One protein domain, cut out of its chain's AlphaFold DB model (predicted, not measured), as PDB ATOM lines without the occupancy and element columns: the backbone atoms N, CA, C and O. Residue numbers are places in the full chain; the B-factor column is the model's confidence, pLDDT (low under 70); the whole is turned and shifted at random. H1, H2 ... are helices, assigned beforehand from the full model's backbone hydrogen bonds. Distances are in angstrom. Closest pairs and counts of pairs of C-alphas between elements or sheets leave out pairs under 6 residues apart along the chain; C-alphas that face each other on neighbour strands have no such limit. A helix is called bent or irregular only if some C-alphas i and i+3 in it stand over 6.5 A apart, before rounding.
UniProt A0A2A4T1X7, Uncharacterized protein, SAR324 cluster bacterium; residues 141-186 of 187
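What this domain is: This is residues 141 to 186 of the 187 residues of an uncharacterized protein of SAR324 cluster bacterium (UniProt A0A2A4T1X7). One long, straight helix, H1, makes most of the length, and a much shorter helix, H2, turns off from its far end at a corner, as in an open L with one long and one short arm. There is no core between the arms: they join at Gly 171, and most of each arm stands free. The printed part has 46 residues, with two named helices in the order H1, H2 and no named strand, and its class is all helix. The whole is extended, with a radius of gyration of the C-alphas of 18.3 A, and spans 56 by 22 by 7 A.

How they stand to each other: The longest helix is H1, residues 141 to 170. H2, residues 172 to 184, follows it after a tight link of one residue, Gly 171. H1 and H2 meet only through their link. Residues 141 to 166, 168 to 174 and 176 to 186 stand free, with no C-alpha 8 or more residues away along the chain within 10 A. In both H1 and H2 every O i to N i+4 pair is within hydrogen-bond range, and neither helix is bent.

Where its parts are: H1 begins with C-alpha 141 at (-0.453, -13.156, 2.791) and ends with C-alpha 170 at (-16.723, -53.204, -2.832), 43.6 A from first to last C-alpha. Along it the largest change is in y. H2 runs from C-alpha 172 at (-13.140, -55.603, -8.101) to C-alpha 184 at (-27.022, -56.510, -20.303), 18.5 A. Here x and z fall while y at the two ends differs little.

The domain as a whole: The two C-alphas farthest apart are those of Asp 141 and Lys 184, 55.8 A. The printed part has no cut. The mean pLDDT of the printed part is 74.9; residue 141 and residues 170 to 186 are under 70, and the mean is 81 for H1 and 66 for H2.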
ATOM      1  N   ASP A 141       0.579 -12.662   3.704       69.69
ATOM      2  CA  ASP A 141      -0.453 -13.156   2.791       69.69
ATOM      3  C   ASP A 141       0.021 -14.355   1.963       69.69
ATOM      4  O   ASP A 141      -0.692 -15.351   1.864       69.69
ATOM      5  N   SER A 142       1.261 -14.329   1.461       74.56
ATOM      6  CA  SER A 142       1.849 -15.459   0.727       74.56
ATOM      7  C   SER A 142       2.001 -16.703   1.611       74.56
ATOM      8  O   SER A 142       1.773 -17.829   1.166       74.56
ATOM      9  N   LEU A 143       2.324 -16.515   2.896       77.44
ATOM     10  CA  LEU A 143       2.379 -17.612   3.864       77.44
ATOM     11  C   LEU A 143       0.986 -18.170   4.176       77.44
ATOM     12  O   LEU A 143       0.824 -19.388   4.261       77.44
ATOM     13  N   MET A 144      -0.026 -17.311   4.325       77.94
ATOM     14  CA  MET A 144      -1.404 -17.760   4.539       77.94
ATOM     15  C   MET A 144      -1.961 -18.512   3.328       77.94
ATOM     16  O   MET A 144      -2.597 -19.554   3.505       77.94
ATOM     17  N   GLU A 145      -1.672 -18.048   2.115       79.38
ATOM     18  CA  GLU A 145      -2.072 -18.715   0.877       79.38
ATOM     19  C   GLU A 145      -1.423 -20.102   0.755       79.38
ATOM     20  O   GLU A 145      -2.108 -21.094   0.482       79.38
ATOM     21  N   LEU A 146      -0.134 -20.217   1.091       79.62
ATOM     22  CA  LEU A 146       0.575 -21.497   1.120       79.62
ATOM     23  C   LEU A 146      -0.013 -22.464   2.159       79.62
ATOM     24  O   LEU A 146      -0.187 -23.655   1.881       79.62
ATOM     25  N   ILE A 147      -0.356 -21.971   3.353       81.25
ATOM     26  CA  ILE A 147      -0.993 -22.775   4.406       81.25
ATOM     27  C   ILE A 147      -2.375 -23.256   3.953       81.25
ATOM     28  O   ILE A 147      -2.722 -24.421   4.166       81.25
ATOM     29  N   HIS A 148      -3.163 -22.388   3.320       84.25
ATOM     30  CA  HIS A 148      -4.485 -22.735   2.812       84.25
ATOM     31  C   HIS A 148      -4.402 -23.800   1.712       84.25
ATOM     32  O   HIS A 148      -5.078 -24.827   1.793       84.25
ATOM     33  N   PHE A 149      -3.495 -23.620   0.752       81.06
ATOM     34  CA  PHE A 149      -3.248 -24.596  -0.307       81.06
ATOM     35  C   PHE A 149      -2.797 -25.948   0.260       81.06
ATOM     36  O   PHE A 149      -3.304 -27.004  -0.121       81.06
ATOM     37  N   THR A 150      -1.913 -25.923   1.258       79.50
ATOM     38  CA  THR A 150      -1.452 -27.134   1.945       79.50
ATOM     39  C   THR A 150      -2.608 -27.850   2.650       79.50
ATOM     40  O   THR A 150      -2.716 -29.075   2.559       79.50
ATOM     41  N   LYS A 151      -3.512 -27.122   3.318       83.06
ATOM     42  CA  LYS A 151      -4.709 -27.707   3.946       83.06
ATOM     43  C   LYS A 151      -5.646 -28.343   2.916       83.06
ATOM     44  O   LYS A 151      -6.109 -29.460   3.144       83.06
ATOM     45  N   GLN A 152      -5.872 -27.687   1.778       83.81
ATOM     46  CA  GLN A 152      -6.689 -28.242   0.695       83.81
ATOM     47  C   GLN A 152      -6.096 -29.539   0.135       83.81
ATOM     48  O   GLN A 152      -6.821 -30.519  -0.035       83.81
ATOM     49  N   GLN A 153      -4.776 -29.599  -0.067       82.69
ATOM     50  CA  GLN A 153      -4.114 -30.826  -0.520       82.69
ATOM     51  C   GLN A 153      -4.252 -31.981   0.480       82.69
ATOM     52  O   GLN A 153      -4.509 -33.119   0.082       82.69
ATOM     53  N   HIS A 154      -4.110 -31.706   1.780       83.00
ATOM     54  CA  HIS A 154      -4.289 -32.728   2.815       83.00
ATOM     55  C   HIS A 154      -5.720 -33.268   2.840       83.00
ATOM     56  O   HIS A 154      -5.915 -34.478   2.980       83.00
ATOM     57  N   GLN A 155      -6.709 -32.392   2.664       85.50
ATOM     58  CA  GLN A 155      -8.109 -32.789   2.608       85.50
ATOM     59  C   GLN A 155      -8.397 -33.644   1.365       85.50
ATOM     60  O   GLN A 155      -8.908 -34.754   1.503       85.50
ATOM     61  N   ALA A 156      -7.950 -33.211   0.182       83.31
ATOM     62  CA  ALA A 156      -8.096 -33.979  -1.056       83.31
ATOM     63  C   ALA A 156      -7.443 -35.368  -0.958       83.31
ATOM     64  O   ALA A 156      -8.027 -36.371  -1.369       83.31
ATOM     65  N   LYS A 157      -6.258 -35.463  -0.340       86.62
ATOM     66  CA  LYS A 157      -5.583 -36.745  -0.095       86.62
ATOM     67  C   LYS A 157      -6.394 -37.654   0.833       86.62
ATOM     68  O   LYS A 157      -6.482 -38.854   0.585       86.62
ATOM     69  N   LYS A 158      -6.985 -37.103   1.897       87.06
ATOM     70  CA  LYS A 158      -7.834 -37.858   2.830       87.06
ATOM     71  C   LYS A 158      -9.089 -38.392   2.137       87.06
ATOM     72  O   LYS A 158      -9.462 -39.539   2.374       87.06
ATOM     73  N   ASP A 159      -9.700 -37.598   1.267       84.38
ATOM     74  CA  ASP A 159     -10.900 -37.999   0.533       84.38
ATOM     75  C   ASP A 159     -10.587 -39.053  -0.538       84.38
ATOM     76  O   ASP A 159     -11.312 -40.043  -0.650       84.38
ATOM     77  N   LEU A 160      -9.444 -38.941  -1.224       84.88
ATOM     78  CA  LEU A 160      -8.947 -39.990  -2.121       84.88
ATOM     79  C   LEU A 160      -8.692 -41.307  -1.384       84.88
ATOM     80  O   LEU A 160      -9.069 -42.365  -1.879       84.88
ATOM     81  N   LEU A 161      -8.091 -41.266  -0.192       86.88
ATOM     82  CA  LEU A 161      -7.856 -42.475   0.603       86.88
ATOM     83  C   LEU A 161      -9.166 -43.153   1.018       86.88
ATOM     84  O   LEU A 161      -9.271 -44.372   0.903       86.88
ATOM     85  N   LYS A 162     -10.180 -42.379   1.421       84.06
ATOM     86  CA  LYS A 162     -11.519 -42.914   1.708       84.06
ATOM     87  C   LYS A 162     -12.162 -43.540   0.475       84.06
ATOM     88  O   LYS A 162     -12.774 -44.598   0.584       84.06
ATOM     89  N   LEU A 163     -12.021 -42.911  -0.690       81.00
ATOM     90  CA  LEU A 163     -12.563 -43.425  -1.947       81.00
ATOM     91  C   LEU A 163     -11.869 -44.728  -2.358       81.00
ATOM     92  O   LEU A 163     -12.536 -45.695  -2.714       81.00
ATOM     93  N   VAL A 164     -10.544 -44.799  -2.227       82.25
ATOM     94  CA  VAL A 164      -9.775 -46.029  -2.461       82.25
ATOM     95  C   VAL A 164     -10.194 -47.131  -1.488       82.25
ATOM     96  O   VAL A 164     -10.355 -48.278  -1.899       82.25
ATOM     97  N   GLU A 165     -10.399 -46.811  -0.212       83.56
ATOM     98  CA  GLU A 165     -10.868 -47.786   0.775       83.56
ATOM     99  C   GLU A 165     -12.296 -48.264   0.469       83.56
ATOM    100  O   GLU A 165     -12.570 -49.461   0.545       83.56
ATOM    101  N   ALA A 166     -13.186 -47.365   0.042       78.31
ATOM    102  CA  ALA A 166     -14.533 -47.715  -0.399       78.31
ATOM    103  C   ALA A 166     -14.509 -48.639  -1.630       78.31
ATOM    104  O   ALA A 166     -15.199 -49.657  -1.633       78.31
ATOM    105  N   ILE A 167     -13.667 -48.353  -2.631       73.50
ATOM    106  CA  ILE A 167     -13.472 -49.219  -3.807       73.50
ATOM    107  C   ILE A 167     -12.952 -50.598  -3.384       73.50
ATOM    108  O   ILE A 167     -13.485 -51.619  -3.820       73.50
ATOM    109  N   LYS A 168     -11.961 -50.647  -2.486       74.88
ATOM    110  CA  LYS A 168     -11.433 -51.913  -1.955       74.88
ATOM    111  C   LYS A 168     -12.494 -52.726  -1.210       74.88
ATOM    112  O   LYS A 168     -12.512 -53.942  -1.354       74.88
ATOM    113  N   ARG A 169     -13.385 -52.079  -0.447       74.81
ATOM    114  CA  ARG A 169     -14.491 -52.749   0.268       74.81
ATOM    115  C   ARG A 169     -15.567 -53.305  -0.664       74.81
ATOM    116  O   ARG A 169     -16.196 -54.300  -0.319       74.81
ATOM    117  N   ILE A 170     -15.796 -52.678  -1.818       69.50
ATOM    118  CA  ILE A 170     -16.723 -53.204  -2.832       69.50
ATOM    119  C   ILE A 170     -16.131 -54.470  -3.472       69.50
ATOM    120  O   ILE A 170     -16.866 -55.431  -3.693       69.50
ATOM    121  N   GLY A 171     -14.814 -54.497  -3.686       66.44
ATOM    122  CA  GLY A 171     -14.106 -55.591  -4.350       66.44
ATOM    123  C   GLY A 171     -14.230 -55.495  -5.880       66.44
ATOM    124  O   GLY A 171     -15.310 -55.165  -6.382       66.44
ATOM    125  N   PRO A 172     -13.148 -55.754  -6.640       66.25
ATOM    126  CA  PRO A 172     -13.140 -55.603  -8.101       66.25
ATOM    127  C   PRO A 172     -14.209 -56.471  -8.786       66.25
ATOM    128  O   PRO A 172     -14.903 -55.991  -9.680       66.25
ATOM    129  N   ASP A 173     -14.459 -57.675  -8.267       65.56
ATOM    130  CA  ASP A 173     -15.426 -58.623  -8.836       65.56
ATOM    131  C   ASP A 173     -16.876 -58.107  -8.798       65.56
ATOM    132  O   ASP A 173     -17.659 -58.348  -9.718       65.56
ATOM    133  N   LYS A 174     -17.262 -57.343  -7.762       64.94
ATOM    134  CA  LYS A 174     -18.613 -56.752  -7.675       64.94
ATOM    135  C   LYS A 174     -18.782 -55.544  -8.594       64.94
ATOM    136  O   LYS A 174     -19.899 -55.271  -9.036       64.94
ATOM    137  N   ILE A 175     -17.698 -54.819  -8.876       63.94
ATOM    138  CA  ILE A 175     -17.695 -53.711  -9.839       63.94
ATOM    139  C   ILE A 175     -17.861 -54.278 -11.251       63.94
ATOM    140  O   ILE A 175     -18.739 -53.826 -11.983       63.94
ATOM    141  N   GLU A 176     -17.107 -55.322 -11.594       64.38
ATOM    142  CA  GLU A 176     -17.238 -56.018 -12.878       64.38
ATOM    143  C   GLU A 176     -18.625 -56.648 -13.057       64.38
ATOM    144  O   GLU A 176     -19.229 -56.517 -14.122       64.38
ATOM    145  N   GLN A 177     -19.195 -57.252 -12.007       68.88
ATOM    146  CA  GLN A 177     -20.569 -57.763 -12.049       68.88
ATOM    147  C   GLN A 177     -21.608 -56.655 -12.271       68.88
ATOM    148  O   GLN A 177     -22.510 -56.838 -13.088       68.88
ATOM    149  N   LYS A 178     -21.483 -55.495 -11.607       69.00
ATOM    150  CA  LYS A 178     -22.393 -54.355 -11.827       69.00
ATOM    151  C   LYS A 178     -22.263 -53.756 -13.227       69.00
ATOM    152  O   LYS A 178     -23.283 -53.424 -13.826       69.00
ATOM    153  N   ILE A 179     -21.048 -53.653 -13.767       69.44
ATOM    154  CA  ILE A 179     -20.818 -53.188 -15.143       69.44
ATOM    155  C   ILE A 179     -21.470 -54.162 -16.130       69.44
ATOM    156  O   ILE A 179     -22.268 -53.749 -16.968       69.44
ATOM    157  N   ASN A 180     -21.225 -55.464 -15.979       68.44
ATOM    158  CA  ASN A 180     -21.792 -56.483 -16.863       68.44
ATOM    159  C   ASN A 180     -23.324 -56.594 -16.757       68.44
ATOM    160  O   ASN A 180     -23.981 -56.870 -17.759       68.44
ATOM    161  N   GLN A 181     -23.914 -56.354 -15.582       68.81
ATOM    162  CA  GLN A 181     -25.371 -56.259 -15.422       68.81
ATOM    163  C   GLN A 181     -25.940 -55.010 -16.103       68.81
ATOM    164  O   GLN A 181     -26.943 -55.105 -16.807       68.81
ATOM    165  N   SER A 182     -25.276 -53.860 -15.964       62.59
ATOM    166  CA  SER A 182     -25.717 -52.614 -16.596       62.59
ATOM    167  C   SER A 182     -25.600 -52.646 -18.124       62.59
ATOM    168  O   SER A 182     -26.402 -52.009 -18.790       62.59
ATOM    169  N   VAL A 183     -24.649 -53.401 -18.687       63.19
ATOM    170  CA  VAL A 183     -24.490 -53.596 -20.145       63.19
ATOM    171  C   VAL A 183     -25.516 -54.586 -20.710       63.19
ATOM    172  O   VAL A 183     -25.926 -54.466 -21.862       63.19
ATOM    173  N   LYS A 184     -25.970 -55.557 -19.906       59.41
ATOM    174  CA  LYS A 184     -27.022 -56.510 -20.303       59.41
ATOM    175  C   LYS A 184     -28.430 -55.920 -20.252       59.41
ATOM    176  O   LYS A 184     -29.291 -56.410 -20.968       59.41
ATOM    177  N   SER A 185     -28.660 -54.887 -19.443       55.78
ATOM    178  CA  SER A 185     -29.972 -54.238 -19.317       55.78
ATOM    179  C   SER A 185     -30.285 -53.230 -20.436       55.78
ATOM    180  O   SER A 185     -31.378 -52.673 -20.443       55.78
ATOM    181  N   THR A 186     -29.347 -52.987 -21.359       52.53
ATOM    182  CA  THR A 186     -29.475 -52.030 -22.479       52.53
ATOM    183  C   THR A 186     -29.676 -52.722 -23.837       52.53
ATOM    184  O   THR A 186     -29.322 -52.159 -24.875       52.53
TER     185      THR A 186